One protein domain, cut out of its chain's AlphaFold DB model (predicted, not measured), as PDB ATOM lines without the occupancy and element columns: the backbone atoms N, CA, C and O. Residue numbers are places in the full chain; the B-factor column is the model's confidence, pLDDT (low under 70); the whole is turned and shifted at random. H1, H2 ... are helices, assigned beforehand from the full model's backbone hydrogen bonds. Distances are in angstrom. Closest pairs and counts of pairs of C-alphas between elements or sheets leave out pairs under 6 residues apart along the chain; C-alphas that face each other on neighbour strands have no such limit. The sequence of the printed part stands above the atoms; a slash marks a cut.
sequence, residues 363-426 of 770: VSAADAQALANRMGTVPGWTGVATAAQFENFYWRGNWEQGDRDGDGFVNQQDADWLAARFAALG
ATOM      1  N   VAL A 363      14.201  26.079 -10.928       93.25
ATOM      2  CA  VAL A 363      13.804  27.298 -11.631       93.25
ATOM      3  C   VAL A 363      14.173  27.123 -13.094       93.25
ATOM      4  O   VAL A 363      15.360  27.011 -13.423       93.25
ATOM      5  N   SER A 364      13.171  27.057 -13.967       88.88
ATOM      6  CA  SER A 364      13.327  26.671 -15.366       88.88
ATOM      7  C   SER A 364      12.238  27.228 -16.296       88.88
ATOM      8  O   SER A 364      11.308  27.931 -15.915       88.88
ATOM      9  N   ALA A 365      12.331  26.856 -17.571       79.88
ATOM     10  CA  ALA A 365      11.285  27.043 -18.573       79.88
ATOM     11  C   ALA A 365       9.876  26.544 -18.160       79.88
ATOM     12  O   ALA A 365       8.878  27.001 -18.720       79.88
ATOM     13  N   ALA A 366       9.770  25.610 -17.211       84.44
ATOM     14  CA  ALA A 366       8.495  25.025 -16.801       84.44
ATOM     15  C   ALA A 366       7.687  25.946 -15.869       84.44
ATOM     16  O   ALA A 366       6.510  26.187 -16.140       84.44
ATOM     17  N   ASP A 367       8.333  26.584 -14.882       88.44
ATOM     18  CA  ASP A 367       7.764  27.726 -14.127       88.44
ATOM     19  C   ASP A 367       7.285  28.805 -15.068       88.44
ATOM     20  O   ASP A 367       6.350  29.574 -14.824       88.44
ATOM     21  N   ALA A 368       7.996  28.844 -16.188       80.56
ATOM     22  CA  ALA A 368       7.798  29.824 -17.178       80.56
ATOM     23  C   ALA A 368       6.442  29.710 -17.857       80.56
ATOM     24  O   ALA A 368       5.620  30.636 -17.884       80.56
ATOM     25  N   GLN A 369       6.196  28.502 -18.323       75.06
ATOM     26  CA  GLN A 369       4.915  28.104 -18.845       75.06
ATOM     27  C   GLN A 369       3.812  28.174 -17.778       75.06
ATOM     28  O   GLN A 369       2.694  28.566 -18.106       75.06
ATOM     29  N   ALA A 370       4.112  27.842 -16.515       81.12
ATOM     30  CA  ALA A 370       3.132  27.847 -15.429       81.12
ATOM     31  C   ALA A 370       2.490  29.229 -15.226       81.12
ATOM     32  O   ALA A 370       1.264  29.327 -15.263       81.12
ATOM     33  N   LEU A 371       3.297  30.296 -15.118       81.75
ATOM     34  CA  LEU A 371       2.769  31.665 -15.035       81.75
ATOM     35  C   LEU A 371       2.053  32.074 -16.327       81.75
ATOM     36  O   LEU A 371       0.953  32.616 -16.278       81.75
ATOM     37  N   ALA A 372       2.646  31.789 -17.493       70.06
ATOM     38  CA  ALA A 372       2.075  32.189 -18.783       70.06
ATOM     39  C   ALA A 372       0.670  31.604 -19.007       70.06
ATOM     40  O   ALA A 372      -0.232  32.319 -19.435       70.06
ATOM     41  N   ASN A 373       0.453  30.341 -18.627       70.50
ATOM     42  CA  ASN A 373      -0.849  29.669 -18.702       70.50
ATOM     43  C   ASN A 373      -1.930  30.306 -17.810       70.50
ATOM     44  O   ASN A 373      -3.104  29.955 -17.929       70.50
ATOM     45  N   ARG A 374      -1.540  31.177 -16.875       74.06
ATOM     46  CA  ARG A 374      -2.425  31.823 -15.903       74.06
ATOM     47  C   ARG A 374      -2.464  33.341 -16.038       74.06
ATOM     48  O   ARG A 374      -3.309  33.954 -15.395       74.06
ATOM     49  N   MET A 375      -1.636  33.938 -16.893       71.94
ATOM     50  CA  MET A 375      -1.711  35.364 -17.219       71.94
ATOM     51  C   MET A 375      -3.133  35.748 -17.626       71.94
ATOM     52  O   MET A 375      -3.755  35.075 -18.449       71.94
ATOM     53  N   GLY A 376      -3.653  36.845 -17.079       64.56
ATOM     54  CA  GLY A 376      -5.021  37.255 -17.384       64.56
ATOM     55  C   GLY A 376      -6.092  36.471 -16.620       64.56
ATOM     56  O   GLY A 376      -7.269  36.580 -16.963       64.56
ATOM     57  N   THR A 377      -5.731  35.689 -15.599       68.94
ATOM     58  CA  THR A 377      -6.698  34.972 -14.751       68.94
ATOM     59  C   THR A 377      -6.812  35.596 -13.365       68.94
ATOM     60  O   THR A 377      -5.854  36.161 -12.851       68.94
ATOM     61  N   VAL A 378      -8.001  35.472 -12.764       72.94
ATOM     62  CA  VAL A 378      -8.300  35.877 -11.381       72.94
ATOM     63  C   VAL A 378      -8.332  34.607 -10.519       72.94
ATOM     64  O   VAL A 378      -9.328  33.879 -10.579       72.94
ATOM     65  N   PRO A 379      -7.300  34.303  -9.706       68.75
ATOM     66  CA  PRO A 379      -7.234  33.072  -8.902       68.75
ATOM     67  C   PRO A 379      -8.279  32.999  -7.776       68.75
ATOM     68  O   PRO A 379      -8.438  31.974  -7.112       68.75
ATOM     69  N   GLY A 380      -9.046  34.073  -7.577       65.94
ATOM     70  CA  GLY A 380     -10.143  34.128  -6.626       65.94
ATOM     71  C   GLY A 380      -9.657  34.440  -5.217       65.94
ATOM     72  O   GLY A 380      -9.668  33.551  -4.368       65.94
ATOM     73  N   TRP A 381      -9.264  35.700  -4.996       66.19
ATOM     74  CA  TRP A 381      -9.265  36.524  -3.767       66.19
ATOM     75  C   TRP A 381      -8.125  37.541  -3.837       66.19
ATOM     76  O   TRP A 381      -7.051  37.199  -4.310       66.19
ATOM     77  N   THR A 382      -8.354  38.751  -3.321       67.44
ATOM     78  CA  THR A 382      -7.381  39.848  -3.333       67.44
ATOM     79  C   THR A 382      -6.840  40.114  -1.917       67.44
ATOM     80  O   THR A 382      -7.581  40.186  -0.929       67.44
ATOM     81  N   GLY A 383      -5.525  40.248  -1.806       69.81
ATOM     82  CA  GLY A 383      -4.773  40.750  -0.663       69.81
ATOM     83  C   GLY A 383      -3.945  39.720   0.116       69.81
ATOM     84  O   GLY A 383      -4.399  38.629   0.450       69.81
ATOM     85  N   VAL A 384      -2.760  40.162   0.543       84.38
ATOM     86  CA  VAL A 384      -1.884  39.523   1.553       84.38
ATOM     87  C   VAL A 384      -1.642  40.440   2.765       84.38
ATOM     88  O   VAL A 384      -0.704  40.256   3.535       84.38
ATOM     89  N   ALA A 385      -2.493  41.458   2.939       85.69
ATOM     90  CA  ALA A 385      -2.288  42.546   3.902       85.69
ATOM     91  C   ALA A 385      -2.427  42.117   5.374       85.69
ATOM     92  O   ALA A 385      -1.857  42.743   6.267       85.69
ATOM     93  N   THR A 386      -3.187  41.057   5.641       88.94
ATOM     94  CA  THR A 386      -3.350  40.478   6.979       88.94
ATOM     95  C   THR A 386      -2.869  39.036   6.997       88.94
ATOM     96  O   THR A 386      -2.893  38.358   5.972       88.94
ATOM     97  N   ALA A 387      -2.504  38.527   8.177       86.12
ATOM     98  CA  ALA A 387      -2.124  37.123   8.330       86.12
ATOM     99  C   ALA A 387      -3.221  36.181   7.803       86.12
ATOM    100  O   ALA A 387      -2.928  35.288   7.027       86.12
ATOM    101  N   ALA A 388      -4.496  36.422   8.130       87.44
ATOM    102  CA  ALA A 388      -5.599  35.582   7.653       87.44
ATOM    103  C   ALA A 388      -5.767  35.607   6.121       87.44
ATOM    104  O   ALA A 388      -6.065  34.578   5.516       87.44
ATOM    105  N   GLN A 389      -5.567  36.768   5.491       89.06
ATOM    106  CA  GLN A 389      -5.585  36.886   4.032       89.06
ATOM    107  C   GLN A 389      -4.399  36.156   3.396       89.06
ATOM    108  O   GLN A 389      -4.601  35.363   2.483       89.06
ATOM    109  N   PHE A 390      -3.194  36.348   3.939       88.44
ATOM    110  CA  PHE A 390      -1.992  35.639   3.513       88.44
ATOM    111  C   PHE A 390      -2.160  34.116   3.595       88.44
ATOM    112  O   PHE A 390      -1.837  33.399   2.652       88.44
ATOM    113  N   GLU A 391      -2.714  33.623   4.701       86.81
ATOM    114  CA  GLU A 391      -3.010  32.205   4.891       86.81
ATOM    115  C   GLU A 391      -3.931  31.672   3.793       86.81
ATOM    116  O   GLU A 391      -3.647  30.652   3.173       86.81
ATOM    117  N   ASN A 392      -5.024  32.380   3.514       86.69
ATOM    118  CA  ASN A 392      -5.977  31.975   2.489       86.69
ATOM    119  C   ASN A 392      -5.344  31.980   1.086       86.69
ATOM    120  O   ASN A 392      -5.500  31.012   0.344       86.69
ATOM    121  N   PHE A 393      -4.583  33.027   0.759       88.31
ATOM    122  CA  PHE A 393      -3.809  33.138  -0.479       88.31
ATOM    123  C   PHE A 393      -2.852  31.945  -0.656       88.31
ATOM    124  O   PHE A 393      -2.886  31.254  -1.676       88.31
ATOM    125  N   TYR A 394      -2.063  31.647   0.379       88.50
ATOM    126  CA  TYR A 394      -1.089  30.560   0.370       88.50
ATOM    127  C   TYR A 394      -1.760  29.185   0.226       88.50
ATOM    128  O   TYR A 394      -1.355  28.375  -0.604       88.50
ATOM    129  N   TRP A 395      -2.825  28.908   0.986       87.19
ATOM    130  CA  TRP A 395      -3.478  27.590   0.973       87.19
ATOM    131  C   TRP A 395      -4.339  27.315  -0.259       87.19
ATOM    132  O   TRP A 395      -4.609  26.149  -0.559       87.19
ATOM    133  N   ARG A 396      -4.768  28.356  -0.980       85.62
ATOM    134  CA  ARG A 396      -5.405  28.210  -2.300       85.62
ATOM    135  C   ARG A 396      -4.408  27.911  -3.413       85.62
ATOM    136  O   ARG A 396      -4.820  27.521  -4.502       85.62
ATOM    137  N   GLY A 397      -3.124  28.060  -3.118       86.88
ATOM    138  CA  GLY A 397      -2.051  27.921  -4.076       86.88
ATOM    139  C   GLY A 397      -2.093  28.988  -5.166       86.88
ATOM    140  O   GLY A 397      -1.953  28.681  -6.349       86.88
ATOM    141  N   ASN A 398      -2.407  30.233  -4.786       88.31
ATOM    142  CA  ASN A 398      -2.448  31.360  -5.722       88.31
ATOM    143  C   ASN A 398      -1.038  31.720  -6.210       88.31
ATOM    144  O   ASN A 398      -0.856  32.028  -7.384       88.31
ATOM    145  N   TRP A 399      -0.036  31.575  -5.338       89.50
ATOM    146  CA  TRP A 399       1.354  31.787  -5.715       89.50
ATOM    147  C   TRP A 399       1.817  30.793  -6.788       89.50
ATOM    148  O   TRP A 399       2.382  31.222  -7.787       89.50
ATOM    149  N   GLU A 400       1.498  29.494  -6.672       89.50
ATOM    150  CA  GLU A 400       1.794  28.503  -7.728       89.50
ATOM    151  C   GLU A 400       1.048  28.789  -9.048       89.50
ATOM    152  O   GLU A 400       1.418  28.285 -10.107       89.50
ATOM    153  N   GLN A 401      -0.013  29.602  -9.007       85.38
ATOM    154  CA  GLN A 401      -0.710  30.075 -10.205       85.38
ATOM    155  C   GLN A 401      -0.051  31.314 -10.822       85.38
ATOM    156  O   GLN A 401      -0.444  31.705 -11.912       85.38
ATOM    157  N   GLY A 402       0.961  31.897 -10.180       85.88
ATOM    158  CA  GLY A 402       1.707  33.050 -10.679       85.88
ATOM    159  C   GLY A 402       1.258  34.399 -10.123       85.88
ATOM    160  O   GLY A 402       1.914  35.381 -10.439       85.88
ATOM    161  N   ASP A 403       0.209  34.455  -9.294       87.38
ATOM    162  CA  ASP A 403      -0.223  35.675  -8.593       87.38
ATOM    163  C   ASP A 403       0.708  35.850  -7.399       87.38
ATOM    164  O   ASP A 403       0.542  35.201  -6.364       87.38
ATOM    165  N   ARG A 404       1.790  36.608  -7.580       88.69
ATOM    166  CA  ARG A 404       2.893  36.639  -6.618       88.69
ATOM    167  C   ARG A 404       2.679  37.692  -5.544       88.69
ATOM    168  O   ARG A 404       3.142  37.496  -4.416       88.69
ATOM    169  N   ASP A 405       2.069  38.821  -5.882       85.75
ATOM    170  CA  ASP A 405       1.793  39.899  -4.930       85.75
ATOM    171  C   ASP A 405       0.459  39.718  -4.189       85.75
ATOM    172  O   ASP A 405       0.219  40.389  -3.176       85.75
ATOM    173  N   GLY A 406      -0.345  38.743  -4.614       86.38
ATOM    174  CA  GLY A 406      -1.616  38.421  -4.007       86.38
ATOM    175  C   GLY A 406      -2.670  39.466  -4.297       86.38
ATOM    176  O   GLY A 406      -3.605  39.569  -3.509       86.38
ATOM    177  N   ASP A 407      -2.546  40.266  -5.355       81.44
ATOM    178  CA  ASP A 407      -3.591  41.200  -5.774       81.44
ATOM    179  C   ASP A 407      -4.833  40.477  -6.332       81.44
ATOM    180  O   ASP A 407      -5.894  41.090  -6.469       81.44
ATOM    181  N   GLY A 408      -4.742  39.156  -6.523       79.38
ATOM    182  CA  GLY A 408      -5.805  38.302  -7.029       79.38
ATOM    183  C   GLY A 408      -5.853  38.240  -8.549       79.38
ATOM    184  O   GLY A 408      -6.900  37.863  -9.087       79.38
ATOM    185  N   PHE A 409      -4.767  38.587  -9.236       78.00
ATOM    186  CA  PHE A 409      -4.684  38.620 -10.684       78.00
ATOM    187  C   PHE A 409      -3.254  38.351 -11.182       78.00
ATOM    188  O   PHE A 409      -2.321  39.056 -10.842       78.00
ATOM    189  N   VAL A 410      -3.077  37.361 -12.063       77.75
ATOM    190  CA  VAL A 410      -1.748  37.092 -12.645       77.75
ATOM    191  C   VAL A 410      -1.489  38.062 -13.790       77.75
ATOM    192  O   VAL A 410      -2.135  37.980 -14.847       77.75
ATOM    193  N   ASN A 411      -0.549  38.977 -13.582       69.06
ATOM    194  CA  ASN A 411      -0.435  40.192 -14.373       69.06
ATOM    195  C   ASN A 411       0.996  40.457 -14.876       69.06
ATOM    196  O   ASN A 411       1.926  39.666 -14.701       69.06
ATOM    197  N   GLN A 412       1.179  41.591 -15.558       67.75
ATOM    198  CA  GLN A 412       2.486  41.964 -16.101       67.75
ATOM    199  C   GLN A 412       3.536  42.220 -15.007       67.75
ATOM    200  O   GLN A 412       4.711  41.940 -15.225       67.75
ATOM    201  N   GLN A 413       3.142  42.691 -13.822       72.81
ATOM    202  CA  GLN A 413       4.059  42.864 -12.693       72.81
ATOM    203  C   GLN A 413       4.587  41.515 -12.189       72.81
ATOM    204  O   GLN A 413       5.773  41.416 -11.861       72.81
ATOM    205  N   ASP A 414       3.766  40.461 -12.193       79.94
ATOM    206  CA  ASP A 414       4.223  39.103 -11.876       79.94
ATOM    207  C   ASP A 414       5.188  38.570 -12.942       79.94
ATOM    208  O   ASP A 414       6.226  37.980 -12.622       79.94
ATOM    209  N   ALA A 415       4.892  38.820 -14.219       75.25
ATOM    210  CA  ALA A 415       5.778  38.453 -15.321       75.25
ATOM    211  C   ALA A 415       7.132  39.187 -15.241       75.25
ATOM    212  O   ALA A 415       8.186  38.562 -15.401       75.25
ATOM    213  N   ASP A 416       7.123  40.484 -14.931       72.88
ATOM    214  CA  ASP A 416       8.324  41.304 -14.753       72.88
ATOM    215  C   ASP A 416       9.135  40.853 -13.533       72.88
ATOM    216  O   ASP A 416      10.363  40.723 -13.605       72.88
ATOM    217  N   TRP A 417       8.459  40.548 -12.418       86.06
ATOM    218  CA  TRP A 417       9.085  39.948 -11.239       86.06
ATOM    219  C   TRP A 417       9.812  38.656 -11.612       86.06
ATOM    220  O   TRP A 417      10.977  38.461 -11.251       86.06
ATOM    221  N   LEU A 418       9.148  37.790 -12.366       85.06
ATOM    222  CA  LEU A 418       9.679  36.500 -12.762       85.06
ATOM    223  C   LEU A 418      10.885  36.635 -13.699       85.06
ATOM    224  O   LEU A 418      11.920  35.999 -13.479       85.06
ATOM    225  N   ALA A 419      10.798  37.522 -14.690       77.81
ATOM    226  CA  ALA A 419      11.902  37.840 -15.589       77.81
ATOM    227  C   ALA A 419      13.128  38.366 -14.823       77.81
ATOM    228  O   ALA A 419      14.251  37.899 -15.041       77.81
ATOM    229  N   ALA A 420      12.914  39.280 -13.870       81.12
ATOM    230  CA  ALA A 420      13.975  39.806 -13.019       81.12
ATOM    231  C   ALA A 420      14.636  38.705 -12.171       81.12
ATOM    232  O   ALA A 420      15.859  38.700 -12.003       81.12
ATOM    233  N   ARG A 421      13.857  37.739 -11.664       88.88
ATOM    234  CA  ARG A 421      14.392  36.606 -10.891       88.88
ATOM    235  C   ARG A 421      15.212  35.648 -11.745       88.88
ATOM    236  O   ARG A 421      16.281  35.236 -11.303       88.88
ATOM    237  N   PHE A 422      14.776  35.351 -12.965       87.94
ATOM    238  CA  PHE A 422      15.551  34.524 -13.896       87.94
ATOM    239  C   PHE A 422      16.891  35.180 -14.220       87.94
ATOM    240  O   PHE A 422      17.936  34.541 -14.095       87.94
ATOM    241  N   ALA A 423      16.877  36.480 -14.529       82.88
ATOM    242  CA  ALA A 423      18.094  37.246 -14.772       82.88
ATOM    243  C   ALA A 423      19.041  37.229 -13.558       82.88
ATOM    244  O   ALA A 423      20.233  36.966 -13.716       82.88
ATOM    245  N   ALA A 424      18.516  37.443 -12.345       87.69
ATOM    246  CA  ALA A 424      19.302  37.419 -11.111       87.69
ATOM    247  C   ALA A 424      19.929  36.044 -10.820       87.69
ATOM    248  O   ALA A 424      21.043  35.969 -10.303       87.69
ATOM    249  N   LEU A 425      19.234  34.962 -11.175       89.69
ATOM    250  CA  LEU A 425      19.711  33.588 -11.011       89.69
ATOM    251  C   LEU A 425      20.586  33.108 -12.181       89.69
ATOM    252  O   LEU A 425      21.095  31.990 -12.148       89.69
ATOM    253  N   GLY A 426      20.776  33.935 -13.216       87.88
ATOM    254  CA  GLY A 426      21.492  33.545 -14.430       87.88
ATOM    255  C   GLY A 426      20.785  32.437 -15.215       87.88
ATOM    256  O   GLY A 426      21.443  31.707 -15.956       87.88
TER     257      GLY A 426
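This is residues 363 to 426 of the 770 residues of the protein "GH18 domain-containing protein" of Planctomycetes bacterium (UniProt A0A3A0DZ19). Two helices, H3 and H1, lie loosely side by side at one end of an elongated body, and H2 lies at the other end. The looped stretch 396 to 411 fills much of the space between, 2 to 12 A from the mean of the C-alphas. The printed part has 64 residues with three named helices, in the order H1, H2, H3, and no named strand; the class is all helix, though these hold 31 residues, under half. It is compact, with a radius of gyration of the C-alphas of 11.7 A and spans of 35 by 21 by 18 A.

H3, residues 412 to 425, and H1, residues 365 to 372, are close but not clearly touching; their closest C-alphas, of Ala 415 and Leu 371, are 7.4 A apart. They run opposite ways at a shallow tilt of 15 degrees. H2, residues 387 to 395, is apart from H1 and from H3. In H1, H2 and H3 every O i to N i+4 pair is within hydrogen-bond range.

H3 is 19.8 A long and ends at C-alpha 425 (19.711, 33.588, -11.011). H1, 10.6 A, begins at C-alpha 365 (11.285, 27.043, -18.573). H2 measures 12.1 A.

The C-alphas farthest apart, of Ala 388 and Gly 426, are 35.0 A apart. The printed part has no cut. Both links, residues 373 to 386 and 396 to 411, are long. Residues 376 to 377, 379 to 383 and 411 to 412 have pLDDT under 70.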